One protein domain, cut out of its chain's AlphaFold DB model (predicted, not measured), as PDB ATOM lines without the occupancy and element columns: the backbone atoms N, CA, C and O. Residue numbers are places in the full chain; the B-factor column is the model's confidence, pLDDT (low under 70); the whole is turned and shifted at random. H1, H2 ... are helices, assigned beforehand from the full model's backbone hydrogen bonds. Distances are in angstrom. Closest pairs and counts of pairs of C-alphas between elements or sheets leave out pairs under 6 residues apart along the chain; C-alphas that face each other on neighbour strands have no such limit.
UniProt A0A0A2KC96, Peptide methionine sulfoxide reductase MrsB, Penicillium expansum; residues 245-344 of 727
ATOM      1  N   GLU A 245      -3.963  41.726   6.607       82.06
ATOM      2  CA  GLU A 245      -5.325  41.188   6.634       82.06
ATOM      3  C   GLU A 245      -5.866  40.948   5.223       82.06
ATOM      4  O   GLU A 245      -6.561  39.956   5.005       82.06
ATOM      5  N   ALA A 246      -5.529  41.820   4.267       83.19
ATOM      6  CA  ALA A 246      -5.833  41.617   2.853       83.19
ATOM      7  C   ALA A 246      -5.101  40.380   2.304       83.19
ATOM      8  O   ALA A 246      -5.747  39.472   1.787       83.19
ATOM      9  N   GLY A 247      -3.790  40.262   2.547       87.00
ATOM     10  CA  GLY A 247      -3.009  39.094   2.131       87.00
ATOM     11  C   GLY A 247      -3.517  37.777   2.725       87.00
ATOM     12  O   GLY A 247      -3.597  36.769   2.026       87.00
ATOM     13  N   LYS A 248      -3.956  37.772   3.990       88.25
ATOM     14  CA  LYS A 248      -4.552  36.579   4.611       88.25
ATOM     15  C   LYS A 248      -5.852  36.150   3.917       88.25
ATOM     16  O   LYS A 248      -6.051  34.949   3.726       88.25
ATOM     17  N   LYS A 249      -6.710  37.109   3.545       89.69
ATOM     18  CA  LYS A 249      -7.956  36.850   2.802       89.69
ATOM     19  C   LYS A 249      -7.669  36.312   1.404       89.69
ATOM     20  O   LYS A 249      -8.312  35.352   0.994       89.69
ATOM     21  N   ASP A 250      -6.673  36.866   0.721       91.31
ATOM     22  CA  ASP A 250      -6.292  36.440  -0.628       91.31
ATOM     23  C   ASP A 250      -5.716  35.017  -0.629       91.31
ATOM     24  O   ASP A 250      -6.113  34.185  -1.444       91.31
ATOM     25  N   ILE A 251      -4.870  34.673   0.348       91.50
ATOM     26  CA  ILE A 251      -4.359  33.301   0.512       91.50
ATOM     27  C   ILE A 251      -5.497  32.321   0.835       91.50
ATOM     28  O   ILE A 251      -5.492  31.186   0.356       91.50
ATOM     29  N   GLU A 252      -6.481  32.719   1.645       91.81
ATOM     30  CA  GLU A 252      -7.657  31.895   1.952       91.81
ATOM     31  C   GLU A 252      -8.577  31.704   0.737       91.81
ATOM     32  O   GLU A 252      -9.035  30.586   0.481       91.81
ATOM     33  N   PHE A 253      -8.774  32.756  -0.058       93.06
ATOM     34  CA  PHE A 253      -9.465  32.695  -1.341       93.06
ATOM     35  C   PHE A 253      -8.758  31.729  -2.301       93.06
ATOM     36  O   PHE A 253      -9.374  30.781  -2.780       93.06
ATOM     37  N   LEU A 254      -7.448  31.870  -2.502       91.69
ATOM     38  CA  LEU A 254      -6.691  30.965  -3.369       91.69
ATOM     39  C   LEU A 254      -6.727  29.521  -2.863       91.69
ATOM     40  O   LEU A 254      -7.018  28.617  -3.635       91.69
ATOM     41  N   SER A 255      -6.520  29.298  -1.564       90.00
ATOM     42  CA  SER A 255      -6.528  27.948  -0.975       90.00
ATOM     43  C   SER A 255      -7.871  27.228  -1.123       90.00
ATOM     44  O   SER A 255      -7.907  26.003  -1.135       90.00
ATOM     45  N   SER A 256      -8.977  27.973  -1.196       90.62
ATOM     46  CA  SER A 256     -10.318  27.391  -1.316       90.62
ATOM     47  C   SER A 256     -10.727  27.085  -2.757       90.62
ATOM     48  O   SER A 256     -11.591  26.237  -2.945       90.62
ATOM     49  N   ARG A 257     -10.123  27.740  -3.761       89.44
ATOM     50  CA  ARG A 257     -10.412  27.500  -5.191       89.44
ATOM     51  C   ARG A 257      -9.351  26.638  -5.873       89.44
ATOM     52  O   ARG A 257      -9.671  25.867  -6.767       89.44
ATOM     53  N   ALA A 258      -8.097  26.737  -5.439       86.44
ATOM     54  CA  ALA A 258      -6.966  25.967  -5.949       86.44
ATOM     55  C   ALA A 258      -6.750  24.679  -5.137       86.44
ATOM     56  O   ALA A 258      -5.688  24.474  -4.548       86.44
ATOM     57  N   CYS A 259      -7.765  23.813  -5.082       78.69
ATOM     58  CA  CYS A 259      -7.753  22.615  -4.237       78.69
ATOM     59  C   CYS A 259      -6.654  21.601  -4.601       78.69
ATOM     60  O   CYS A 259      -6.305  20.766  -3.768       78.69
ATOM     61  N   ALA A 260      -6.086  21.673  -5.810       81.81
ATOM     62  CA  ALA A 260      -4.977  20.815  -6.226       81.81
ATOM     63  C   ALA A 260      -3.625  21.185  -5.573       81.81
ATOM     64  O   ALA A 260      -2.654  20.439  -5.701       81.81
ATOM     65  N   LEU A 261      -3.530  22.334  -4.890       85.88
ATOM     66  CA  LEU A 261      -2.284  22.865  -4.336       85.88
ATOM     67  C   LEU A 261      -2.331  22.985  -2.811       85.88
ATOM     68  O   LEU A 261      -3.338  23.360  -2.217       85.88
ATOM     69  N   GLN A 262      -1.195  22.717  -2.164       88.69
ATOM     70  CA  GLN A 262      -1.047  22.938  -0.726       88.69
ATOM     71  C   GLN A 262      -1.006  24.432  -0.395       88.69
ATOM     72  O   GLN A 262      -0.389  25.232  -1.106       88.69
ATOM     73  N   ARG A 263      -1.614  24.797   0.742       90.00
ATOM     74  CA  ARG A 263      -1.685  26.181   1.237       90.00
ATOM     75  C   ARG A 263      -0.308  26.837   1.370       90.00
ATOM     76  O   ARG A 263      -0.185  28.024   1.092       90.00
ATOM     77  N   GLU A 264       0.721  26.080   1.752       90.25
ATOM     78  CA  GLU A 264       2.092  26.594   1.879       90.25
ATOM     79  C   GLU A 264       2.666  27.048   0.532       90.25
ATOM     80  O   GLU A 264       3.233  28.135   0.445       90.25
ATOM     81  N   LYS A 265       2.448  26.270  -0.537       90.88
ATOM     82  CA  LYS A 265       2.902  26.604  -1.898       90.88
ATOM     83  C   LYS A 265       2.153  27.811  -2.471       90.88
ATOM     84  O   LYS A 265       2.724  28.624  -3.194       90.88
ATOM     85  N   ILE A 266       0.872  27.959  -2.133       90.56
ATOM     86  CA  ILE A 266       0.084  29.146  -2.497       90.56
ATOM     87  C   ILE A 266       0.607  30.379  -1.750       90.56
ATOM     88  O   ILE A 266       0.788  31.428  -2.357       90.56
ATOM     89  N   ALA A 267       0.896  30.260  -0.453       90.62
ATOM     90  CA  ALA A 267       1.435  31.364   0.337       90.62
ATOM     91  C   ALA A 267       2.836  31.793  -0.139       90.62
ATOM     92  O   ALA A 267       3.091  32.992  -0.253       90.62
ATOM     93  N   SER A 268       3.719  30.841  -0.476       91.44
ATOM     94  CA  SER A 268       5.056  31.156  -0.997       91.44
ATOM     95  C   SER A 268       4.974  31.887  -2.339       91.44
ATOM     96  O   SER A 268       5.503  32.987  -2.472       91.44
ATOM     97  N   THR A 269       4.203  31.352  -3.293       89.62
ATOM     98  CA  THR A 269       4.004  31.985  -4.609       89.62
ATOM     99  C   THR A 269       3.277  33.329  -4.514       89.62
ATOM    100  O   THR A 269       3.509  34.218  -5.335       89.62
ATOM    101  N   TYR A 270       2.420  33.523  -3.509       91.88
ATOM    102  CA  TYR A 270       1.773  34.805  -3.238       91.88
ATOM    103  C   TYR A 270       2.768  35.872  -2.763       91.88
ATOM    104  O   TYR A 270       2.748  37.003  -3.253       91.88
ATOM    105  N   HIS A 271       3.681  35.512  -1.860       89.81
ATOM    106  CA  HIS A 271       4.715  36.428  -1.373       89.81
ATOM    107  C   HIS A 271       5.777  36.725  -2.443       89.81
ATOM    108  O   HIS A 271       6.176  37.879  -2.587       89.81
ATOM    109  N   GLU A 272       6.169  35.727  -3.242       90.62
ATOM    110  CA  GLU A 272       7.096  35.892  -4.374       90.62
ATOM    111  C   GLU A 272       6.565  36.880  -5.427       90.62
ATOM    112  O   GLU A 272       7.328  37.648  -6.009       90.62
ATOM    113  N   ASN A 273       5.245  36.917  -5.640       87.25
ATOM    114  CA  ASN A 273       4.587  37.795  -6.614       87.25
ATOM    115  C   ASN A 273       4.024  39.073  -5.973       87.25
ATOM    116  O   ASN A 273       2.899  39.480  -6.270       87.25
ATOM    117  N   SER A 274       4.809  39.678  -5.075       84.00
ATOM    118  CA  SER A 274       4.552  40.985  -4.448       84.00
ATOM    119  C   SER A 274       3.191  41.134  -3.757       84.00
ATOM    120  O   SER A 274       2.658  42.240  -3.665       84.00
ATOM    121  N   MET A 275       2.637  40.033  -3.234       83.19
ATOM    122  CA  MET A 275       1.320  40.002  -2.584       83.19
ATOM    123  C   MET A 275       0.201  40.502  -3.515       83.19
ATOM    124  O   MET A 275      -0.705  41.219  -3.094       83.19
ATOM    125  N   SER A 276       0.286  40.158  -4.805       88.31
ATOM    126  CA  SER A 276      -0.726  40.485  -5.807       88.31
ATOM    127  C   SER A 276      -1.516  39.248  -6.221       88.31
ATOM    128  O   SER A 276      -0.993  38.362  -6.899       88.31
ATOM    129  N   LEU A 277      -2.814  39.231  -5.901       90.19
ATOM    130  CA  LEU A 277      -3.718  38.123  -6.219       90.19
ATOM    131  C   LEU A 277      -3.684  37.734  -7.711       90.19
ATOM    132  O   LEU A 277      -3.473  36.570  -8.047       90.19
ATOM    133  N   CYS A 278      -3.825  38.703  -8.622       89.94
ATOM    134  CA  CYS A 278      -3.863  38.429 -10.065       89.94
ATOM    135  C   CYS A 278      -2.518  37.922 -10.615       89.94
ATOM    136  O   CYS A 278      -2.501  37.121 -11.551       89.94
ATOM    137  N   ALA A 279      -1.389  38.390 -10.072       89.19
ATOM    138  CA  ALA A 279      -0.071  37.919 -10.493       89.19
ATOM    139  C   ALA A 279       0.140  36.458 -10.075       89.19
ATOM    140  O   ALA A 279       0.529  35.635 -10.905       89.19
ATOM    141  N   THR A 280      -0.220  36.118  -8.836       92.19
ATOM    142  CA  THR A 280      -0.124  34.753  -8.308       92.19
ATOM    143  C   THR A 280      -0.993  33.773  -9.089       92.19
ATOM    144  O   THR A 280      -0.500  32.724  -9.492       92.19
ATOM    145  N   ILE A 281      -2.252  34.120  -9.387       92.62
ATOM    146  CA  ILE A 281      -3.145  33.255 -10.179       92.62
ATOM    147  C   ILE A 281      -2.551  32.981 -11.564       92.62
ATOM    148  O   ILE A 281      -2.572  31.842 -12.027       92.62
ATOM    149  N   ARG A 282      -1.972  33.998 -12.213       92.19
ATOM    150  CA  ARG A 282      -1.350  33.847 -13.535       92.19
ATOM    151  C   ARG A 282      -0.150  32.903 -13.501       92.19
ATOM    152  O   ARG A 282      -0.051  32.036 -14.364       92.19
ATOM    153  N   VAL A 283       0.731  33.049 -12.511       92.50
ATOM    154  CA  VAL A 283       1.916  32.190 -12.357       92.50
ATOM    155  C   VAL A 283       1.509  30.751 -12.046       92.50
ATOM    156  O   VAL A 283       2.020  29.821 -12.669       92.50
ATOM    157  N   LEU A 284       0.546  30.556 -11.143       91.19
ATOM    158  CA  LEU A 284       0.038  29.227 -10.818       91.19
ATOM    159  C   LEU A 284      -0.582  28.556 -12.050       91.19
ATOM    160  O   LEU A 284      -0.231  27.412 -12.341       91.19
ATOM    161  N   ALA A 285      -1.429  29.278 -12.795       90.50
ATOM    162  CA  ALA A 285      -2.063  28.802 -14.025       90.50
ATOM    163  C   ALA A 285      -1.040  28.417 -15.097       90.50
ATOM    164  O   ALA A 285      -1.167  27.364 -15.710       90.50
ATOM    165  N   GLN A 286      -0.001  29.230 -15.295       90.25
ATOM    166  CA  GLN A 286       1.074  28.932 -16.242       90.25
ATOM    167  C   GLN A 286       1.887  27.701 -15.832       90.25
ATOM    168  O   GLN A 286       2.266  26.918 -16.695       90.25
ATOM    169  N   ALA A 287       2.110  27.488 -14.533       88.19
ATOM    170  CA  ALA A 287       2.851  26.328 -14.040       88.19
ATOM    171  C   ALA A 287       2.125  24.985 -14.258       88.19
ATOM    172  O   ALA A 287       2.779  23.946 -14.266       88.19
ATOM    173  N   HIS A 288       0.796  24.995 -14.418       86.69
ATOM    174  CA  HIS A 288      -0.020  23.786 -14.635       86.69
ATOM    175  C   HIS A 288      -0.659  23.732 -16.030       86.69
ATOM    176  O   HIS A 288      -1.393  22.787 -16.341       86.69
ATOM    177  N   ALA A 289      -0.391  24.731 -16.871       87.25
ATOM    178  CA  ALA A 289      -0.814  24.735 -18.261       87.25
ATOM    179  C   ALA A 289      -0.056  23.644 -19.046       87.25
ATOM    180  O   ALA A 289       1.123  23.406 -18.777       87.25
ATOM    181  N   PRO A 290      -0.715  22.966 -20.001       80.19
ATOM    182  CA  PRO A 290      -0.041  22.074 -20.934       80.19
ATOM    183  C   PRO A 290       0.974  22.842 -21.783       80.19
ATOM    184  O   PRO A 290       0.822  24.042 -22.031       80.19
ATOM    185  N   THR A 291       2.020  22.141 -22.218       76.50
ATOM    186  CA  THR A 291       3.089  22.735 -23.030       76.50
ATOM    187  C   THR A 291       2.656  23.017 -24.464       76.50
ATOM    188  O   THR A 291       3.156  23.968 -25.067       76.50
ATOM    189  N   ASP A 292       1.706  22.237 -24.983       74.69
ATOM    190  CA  ASP A 292       1.145  22.392 -26.322       74.69
ATOM    191  C   ASP A 292      -0.393  22.418 -26.292       74.69
ATOM    192  O   ASP A 292      -1.038  21.833 -25.421       74.69
ATOM    193  N   ILE A 293      -0.992  23.098 -27.269       70.94
ATOM    194  CA  ILE A 293      -2.444  23.204 -27.446       70.94
ATOM    195  C   ILE A 293      -3.047  21.832 -27.788       70.94
ATOM    196  O   ILE A 293      -4.171  21.553 -27.385       70.94
ATOM    197  N   HIS A 294      -2.296  20.946 -28.451       70.50
ATOM    198  CA  HIS A 294      -2.757  19.595 -28.791       70.50
ATOM    199  C   HIS A 294      -3.018  18.701 -27.564       70.50
ATOM    200  O   HIS A 294      -3.916  17.869 -27.605       70.50
ATOM    201  N   GLU A 295      -2.347  18.935 -26.429       68.94
ATOM    202  CA  GLU A 295      -2.623  18.210 -25.172       68.94
ATOM    203  C   GLU A 295      -3.995  18.567 -24.567       68.94
ATOM    204  O   GLU A 295      -4.494  17.870 -23.683       68.94
ATOM    205  N   ILE A 296      -4.601  19.678 -25.001       71.00
ATOM    206  CA  ILE A 296      -5.975  20.044 -24.635       71.00
ATOM    207  C   ILE A 296      -6.951  19.171 -25.429       71.00
ATOM    208  O   ILE A 296      -7.951  18.743 -24.868       71.00
ATOM    209  N   GLU A 297      -6.651  18.877 -26.701       74.12
ATOM    210  CA  GLU A 297      -7.508  18.101 -27.613       74.12
ATOM    211  C   GLU A 297      -7.629  16.621 -27.207       74.12
ATOM    212  O   GLU A 297      -8.626  15.977 -27.539       74.12
ATOM    213  N   ASP A 298      -6.657  16.107 -26.447       75.81
ATOM    214  CA  ASP A 298      -6.620  14.726 -25.954       75.81
ATOM    215  C   ASP A 298      -7.652  14.435 -24.840       75.81
ATOM    216  O   ASP A 298      -8.021  13.274 -24.636       75.81
ATOM    217  N   ASP A 299      -8.150  15.459 -24.129       80.25
ATOM    218  CA  ASP A 299      -9.173  15.314 -23.082       80.25
ATOM    219  C   ASP A 299     -10.502  15.973 -23.507       80.25
ATOM    220  O   ASP A 299     -10.653  17.198 -23.420       80.25
ATOM    221  N   PRO A 300     -11.518  15.184 -23.917       82.00
ATOM    222  CA  PRO A 300     -12.775  15.725 -24.424       82.00
ATOM    223  C   PRO A 300     -13.545  16.539 -23.375       82.00
ATOM    224  O   PRO A 300     -14.312  17.429 -23.743       82.00
ATOM    225  N   VAL A 301     -13.349  16.274 -22.078       85.50
ATOM    226  CA  VAL A 301     -13.995  17.037 -21.003       85.50
ATOM    227  C   VAL A 301     -13.329  18.403 -20.880       85.50
ATOM    228  O   VAL A 301     -14.011  19.430 -20.882       85.50
ATOM    229  N   LEU A 302     -11.999  18.438 -20.873       85.94
ATOM    230  CA  LEU A 302     -11.230  19.674 -20.773       85.94
ATOM    231  C   LEU A 302     -11.464  20.596 -21.985       85.94
ATOM    232  O   LEU A 302     -11.622  21.801 -21.797       85.94
ATOM    233  N   VAL A 303     -11.596  20.052 -23.204       86.94
ATOM    234  CA  VAL A 303     -11.966  20.833 -24.405       86.94
ATOM    235  C   VAL A 303     -13.300  21.557 -24.214       86.94
ATOM    236  O   VAL A 303     -13.405  22.748 -24.517       86.94
ATOM    237  N   THR A 304     -14.321  20.865 -23.692       89.19
ATOM    238  CA  THR A 304     -15.642  21.479 -23.474       89.19
ATOM    239  C   THR A 304     -15.593  22.588 -22.424       89.19
ATOM    240  O   THR A 304     -16.085  23.687 -22.674       89.19
ATOM    241  N   GLN A 305     -14.910  22.354 -21.301       88.75
ATOM    242  CA  GLN A 305     -14.783  23.322 -20.206       88.75
ATOM    243  C   GLN A 305     -13.962  24.559 -20.603       88.75
ATOM    244  O   GLN A 305     -14.336  25.692 -20.293       88.75
ATOM    245  N   VAL A 306     -12.856  24.362 -21.330       89.38
ATOM    246  CA  VAL A 306     -12.053  25.466 -21.875       89.38
ATOM    247  C   VAL A 306     -12.865  26.255 -22.901       89.38
ATOM    248  O   VAL A 306     -12.796  27.482 -22.897       89.38
ATOM    249  N   GLY A 307     -13.670  25.589 -23.735       88.19
ATOM    250  CA  GLY A 307     -14.575  26.244 -24.683       88.19
ATOM    251  C   GLY A 307     -15.613  27.141 -24.000       88.19
ATOM    252  O   GLY A 307     -15.800  28.288 -24.411       88.19
ATOM    253  N   GLU A 308     -16.234  26.661 -22.919       91.06
ATOM    254  CA  GLU A 308     -17.197  27.433 -22.120       91.06
ATOM    255  C   GLU A 308     -16.559  28.683 -21.488       91.06
ATOM    256  O   GLU A 308     -17.075  29.796 -21.645       91.06
ATOM    257  N   LEU A 309     -15.403  28.537 -20.828       91.00
ATOM    258  CA  LEU A 309     -14.702  29.665 -20.203       91.00
ATOM    259  C   LEU A 309     -14.091  30.624 -21.230       91.00
ATOM    260  O   LEU A 309     -14.067  31.833 -21.000       91.00
ATOM    261  N   SER A 310     -13.634  30.119 -22.377       91.25
ATOM    262  CA  SER A 310     -13.086  30.943 -23.459       91.25
ATOM    263  C   SER A 310     -14.158  31.835 -24.087       91.25
ATOM    264  O   SER A 310     -13.881  32.997 -24.388       91.25
ATOM    265  N   HIS A 311     -15.398  31.344 -24.204       91.38
ATOM    266  CA  HIS A 311     -16.528  32.164 -24.644       91.38
ATOM    267  C   HIS A 311     -16.861  33.277 -23.632       91.38
ATOM    268  O   HIS A 311     -17.199  34.392 -24.029       91.38
ATOM    269  N   LYS A 312     -16.749  33.002 -22.324       91.06
ATOM    270  CA  LYS A 312     -17.023  33.987 -21.262       91.06
ATOM    271  C   LYS A 312     -15.899  35.018 -21.091       91.06
ATOM    272  O   LYS A 312     -16.180  36.192 -20.856       91.06
ATOM    273  N   TYR A 313     -14.641  34.605 -21.254       91.81
ATOM    274  CA  TYR A 313     -13.450  35.434 -21.061       91.81
ATOM    275  C   TYR A 313     -12.541  35.430 -22.305       91.81
ATOM    276  O   TYR A 313     -11.439  34.878 -22.266       91.81
ATOM    277  N   PRO A 314     -12.929  36.114 -23.400       87.00
ATOM    278  CA  PRO A 314     -12.172  36.100 -24.658       87.00
ATOM    279  C   PRO A 314     -10.778  36.751 -24.562       87.00
ATOM    280  O   PRO A 314      -9.967  36.617 -25.472       87.00
ATOM    281  N   GLY A 315     -10.486  37.477 -23.475       85.06
ATOM    282  CA  GLY A 315      -9.191  38.123 -23.233       85.06
ATOM    283  C   GLY A 315      -8.130  37.234 -22.570       85.06
ATOM    284  O   GLY A 315      -7.000  37.689 -22.402       85.06
ATOM    285  N   ILE A 316      -8.470  36.004 -22.168       88.25
ATOM    286  CA  ILE A 316      -7.559  35.077 -21.480       88.25
ATOM    287  C   ILE A 316      -7.174  33.942 -22.439       88.25
ATOM    288  O   ILE A 316      -8.023  33.375 -23.119       88.25
ATOM    289  N   ASN A 317      -5.882  33.603 -22.501       89.56
ATOM    290  CA  ASN A 317      -5.375  32.552 -23.388       89.56
ATOM    291  C   ASN A 317      -5.949  31.169 -22.985       89.56
ATOM    292  O   ASN A 317      -5.916  30.845 -21.792       89.56
ATOM    293  N   PRO A 318      -6.418  30.334 -23.935       87.50
ATOM    294  CA  PRO A 318      -6.960  29.000 -23.648       87.50
ATOM    295  C   PRO A 318      -5.988  28.086 -22.883       87.50
ATOM    296  O   PRO A 318      -6.424  27.330 -22.019       87.50
ATOM    297  N   LEU A 319      -4.672  28.213 -23.098       88.50
ATOM    298  CA  LEU A 319      -3.658  27.494 -22.313       88.50
ATOM    299  C   LEU A 319      -3.708  27.895 -20.833       88.50
ATOM    300  O   LEU A 319      -3.656  27.048 -19.946       88.50
ATOM    301  N   THR A 320      -3.882  29.187 -20.544       90.25
ATOM    302  CA  THR A 320      -4.022  29.681 -19.166       90.25
ATOM    303  C   THR A 320      -5.334  29.208 -18.537       90.25
ATOM    304  O   THR A 320      -5.326  28.803 -17.378       90.25
ATOM    305  N   LEU A 321      -6.438  29.191 -19.293       90.81
ATOM    306  CA  LEU A 321      -7.725  28.657 -18.825       90.81
ATOM    307  C   LEU A 321      -7.638  27.159 -18.496       90.81
ATOM    308  O   LEU A 321      -8.127  26.737 -17.451       90.81
ATOM    309  N   SER A 322      -6.947  26.367 -19.321       89.88
ATOM    310  CA  SER A 322      -6.720  24.944 -19.036       89.88
ATOM    311  C   SER A 322      -5.895  24.722 -17.759       89.88
ATOM    312  O   SER A 322      -6.212  23.841 -16.960       89.88
ATOM    313  N   GLY A 323      -4.892  25.572 -17.503       89.38
ATOM    314  CA  GLY A 323      -4.129  25.561 -16.255       89.38
ATOM    315  C   GLY A 323      -4.985  25.897 -15.029       89.38
ATOM    316  O   GLY A 323      -4.848  25.247 -13.994       89.38
ATOM    317  N   LEU A 324      -5.915  26.854 -15.145       91.69
ATOM    318  CA  LEU A 324      -6.863  27.189 -14.071       91.69
ATOM    319  C   LEU A 324      -7.795  26.021 -13.737       91.69
ATOM    320  O   LEU A 324      -7.978  25.714 -12.562       91.69
ATOM    321  N   ILE A 325      -8.331  25.345 -14.755       90.88
ATOM    322  CA  ILE A 325      -9.197  24.169 -14.587       90.88
ATOM    323  C   ILE A 325      -8.441  23.039 -13.871       90.88
ATOM    324  O   ILE A 325      -8.962  22.449 -12.925       90.88
ATOM    325  N   ARG A 326      -7.179  22.793 -14.247       89.25
ATOM    326  CA  ARG A 326      -6.324  21.780 -13.602       89.25
ATOM    327  C   ARG A 326      -6.052  22.092 -12.127       89.25
ATOM    328  O   ARG A 326      -6.103  21.199 -11.287       89.25
ATOM    329  N   ILE A 327      -5.806  23.357 -11.789       90.69
ATOM    330  CA  ILE A 327      -5.569  23.793 -10.399       90.69
ATOM    331  C   ILE A 327      -6.850  23.735  -9.557       90.69
ATOM    332  O   ILE A 327      -6.798  23.448  -8.358       90.69
ATOM    333  N   ALA A 328      -7.997  23.963 -10.194       89.12
ATOM    334  CA  ALA A 328      -9.324  23.825  -9.611       89.12
ATOM    335  C   ALA A 328      -9.820  22.366  -9.546       89.12
ATOM    336  O   ALA A 328     -10.969  22.136  -9.187       89.12
ATOM    337  N   ASN A 329      -8.981  21.373  -9.875       87.12
ATOM    338  CA  ASN A 329      -9.349  19.953  -9.881       87.12
ATOM    339  C   ASN A 329     -10.585  19.647 -10.761       87.12
ATOM    340  O   ASN A 329     -11.461  18.882 -10.369       87.12
ATOM    341  N   ASN A 330     -10.651  20.266 -11.947       83.81
ATOM    342  CA  ASN A 330     -11.738  20.164 -12.933       83.81
ATOM    343  C   ASN A 330     -13.107  20.725 -12.487       83.81
ATOM    344  O   ASN A 330     -14.118  20.491 -13.155       83.81
ATOM    345  N   GLU A 331     -13.144  21.522 -11.413       88.62
ATOM    346  CA  GLU A 331     -14.336  22.256 -10.976       88.62
ATOM    347  C   GLU A 331     -14.498  23.572 -11.758       88.62
ATOM    348  O   GLU A 331     -13.793  24.559 -11.523       88.62
ATOM    349  N   ILE A 332     -15.475  23.610 -12.672       88.38
ATOM    350  CA  ILE A 332     -15.771  24.784 -13.515       88.38
ATOM    351  C   ILE A 332     -16.078  26.045 -12.680       88.38
ATOM    352  O   ILE A 332     -15.523  27.093 -13.004       88.38
ATOM    353  N   PRO A 333     -16.882  26.003 -11.593       90.56
ATOM    354  CA  PRO A 333     -17.204  27.210 -10.823       90.56
ATOM    355  C   PRO A 333     -15.987  27.842 -10.133       90.56
ATOM    356  O   PRO A 333     -15.875  29.063 -10.058       90.56
ATOM    357  N   ALA A 334     -15.050  27.023  -9.648       90.75
ATOM    358  CA  ALA A 334     -13.827  27.519  -9.023       90.75
ATOM    359  C   ALA A 334     -12.867  28.112 -10.067       90.75
ATOM    360  O   ALA A 334     -12.275  29.168  -9.831       90.75
ATOM    361  N   ALA A 335     -12.755  27.479 -11.239       90.94
ATOM    362  CA  ALA A 335     -11.992  28.015 -12.367       90.94
ATOM    363  C   ALA A 335     -12.598  29.322 -12.915       90.94
ATOM    364  O   ALA A 335     -11.853  30.231 -13.277       90.94
ATOM    365  N   ASP A 336     -13.929  29.439 -12.916       92.62
ATOM    366  CA  ASP A 336     -14.671  30.639 -13.311       92.62
ATOM    367  C   ASP A 336     -14.371  31.827 -12.388       92.62
ATOM    368  O   ASP A 336     -14.026  32.901 -12.871       92.62
ATOM    369  N   GLU A 337     -14.396  31.634 -11.064       92.44
ATOM    370  CA  GLU A 337     -14.036  32.690 -10.106       92.44
ATOM    371  C   GLU A 337     -12.576  33.149 -10.268       92.44
ATOM    372  O   GLU A 337     -12.282  34.345 -10.212       92.44
ATOM    373  N   LEU A 338     -11.645  32.220 -10.509       92.06
ATOM    374  CA  LEU A 338     -10.244  32.567 -10.766       92.06
ATOM    375  C   LEU A 338     -10.085  33.323 -12.096       92.06
ATOM    376  O   LEU A 338      -9.355  34.316 -12.153       92.06
ATOM    377  N   ALA A 339     -10.790  32.910 -13.150       91.25
ATOM    378  CA  ALA A 339     -10.799  33.614 -14.430       91.25
ATOM    379  C   ALA A 339     -11.422  35.018 -14.308       91.25
ATOM    380  O   ALA A 339     -10.883  35.972 -14.872       91.25
ATOM    381  N   ASP A 340     -12.476  35.175 -13.501       91.38
ATOM    382  CA  ASP A 340     -13.114  36.464 -13.221       91.38
ATOM    383  C   ASP A 340     -12.140  37.449 -12.564       91.38
ATOM    384  O   ASP A 340     -12.021  38.600 -12.991       91.38
ATOM    385  N   THR A 341     -11.361  36.989 -11.579       89.94
ATOM    386  CA  THR A 341     -10.344  37.836 -10.931       89.94
ATOM    387  C   THR A 341      -9.230  38.274 -11.886       89.94
ATOM    388  O   THR A 341      -8.747  39.400 -11.775       89.94
ATOM    389  N   LEU A 342      -8.842  37.434 -12.854       89.00
ATOM    390  CA  LEU A 342      -7.878  37.807 -13.897       89.00
ATOM    391  C   LEU A 342      -8.465  38.779 -14.926       89.00
ATOM    392  O   LEU A 342      -7.731  39.610 -15.464       89.00
ATOM    393  N   ALA A 343      -9.763  38.667 -15.213       86.81
ATOM    394  CA  ALA A 343     -10.473  39.534 -16.145       86.81
ATOM    395  C   ALA A 343     -10.812  40.906 -15.538       86.81
ATOM    396  O   ALA A 343     -10.975  41.889 -16.271       86.81
ATOM    397  N   ARG A 344     -10.898  40.998 -14.205       83.62
ATOM    398  CA  ARG A 344     -11.157  42.250 -13.498       83.62
ATOM    399  C   ARG A 344      -9.992  43.216 -13.715       83.62
ATOM    400  O   ARG A 344      -8.865  42.979 -13.283       83.62
TER     401      ARG A 344
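This is residues 245 to 344 of the 727 residues of the protein "Peptide methionine sulfoxide reductase MrsB" of Penicillium expansum (UniProt A0A0A2KC96). This is an elongated pile of crossed helices: H3, H6 and H7 pack on one another as a core, H1 and H2 form one end, and H4 and H5 the other. H5 packs on H6, H2 packs on H3, and the short H4 sits at the corner before H5. The printed part has 100 residues with seven named helices, H1 to H7 in that order along the chain, and no named strand; the class is all helix. It is compact, with a radius of gyration of the C-alphas of 12.9 A, and spans 40 by 23 by 19 A.

Find C-alpha 245 at (-5.325, 41.188, 6.634); from there H1 runs through residues 245 to 257, 18.8 A from first to last C-alpha. Next come H2, residues 263 to 272, 14.2 A, and H3, residues 277 to 288, 17.0 A. H4 is short, residues 294 to 297, and H5, residues 300 to 312, begins at C-alpha 300 at (-12.775, 15.725, -24.424) and covers 19.0 A. H6 takes residues 318 to 327, 14.3 A, and H7 takes residues 332 to 343, 15.9 A, ending at C-alpha 343 at (-10.473, 39.534, -16.145).

Start at H1: its residues 251 to 255 touch H2, closest at the C-alphas of Ser 255 and Arg 263, 5.6 A apart, at a steep tilt of 51 degrees, opposite ways. With residue 257 alone H1 only just touches H7, with 3 pairs of C-alphas within 8 A; the closest are those of Arg 257 and Ala 334, 5.1 A. H2 touches H3 at a steep tilt of 65 degrees, with the C-alphas of Tyr 270 and Thr 280 closest at 5.4 A. Look next at Ala 285 and Gly 323, whose C-alphas, 4.4 A apart, are the closest of H3 and H6; these two helices touch and are about perpendicular, at 89 degrees. H3 touches H7 with residues 278 to 282 alone, closest at the C-alphas of Cys 278 and Leu 342, 5.6 A. H4 and H5 only just touch, with 3 pairs of C-alphas within 8 A, and only at the corner, closest at the C-alphas of Ile 296 and Val 303, 6.0 A. H5 touches H6 at a steep tilt of 65 degrees, with the C-alphas of Val 306 and Ser 322 closest at 6.1 A. H6 touches H7 at 52 degrees, a steep tilt, with the C-alphas of Ile 325 and Ala 335 closest at 5.2 A. Among the pairs that are apart are H1 and H5, and H2 and H7. In H1, H2, H3, H5, H6 and H7 every O i to N i+4 pair is within hydrogen-bond range; H4 is too short for such a pair.

The C-alphas farthest apart are those of Glu 245 and Asp 298, at 42.0 A. The printed part has no cut, and the links from H1 to H2, H2 to H3, H3 to H4, H4 to H5, H5 to H6 and H6 to H7 are tight. The mean pLDDT of the printed part is 87.6, and one residue, Glu 295 in H4, is under 70.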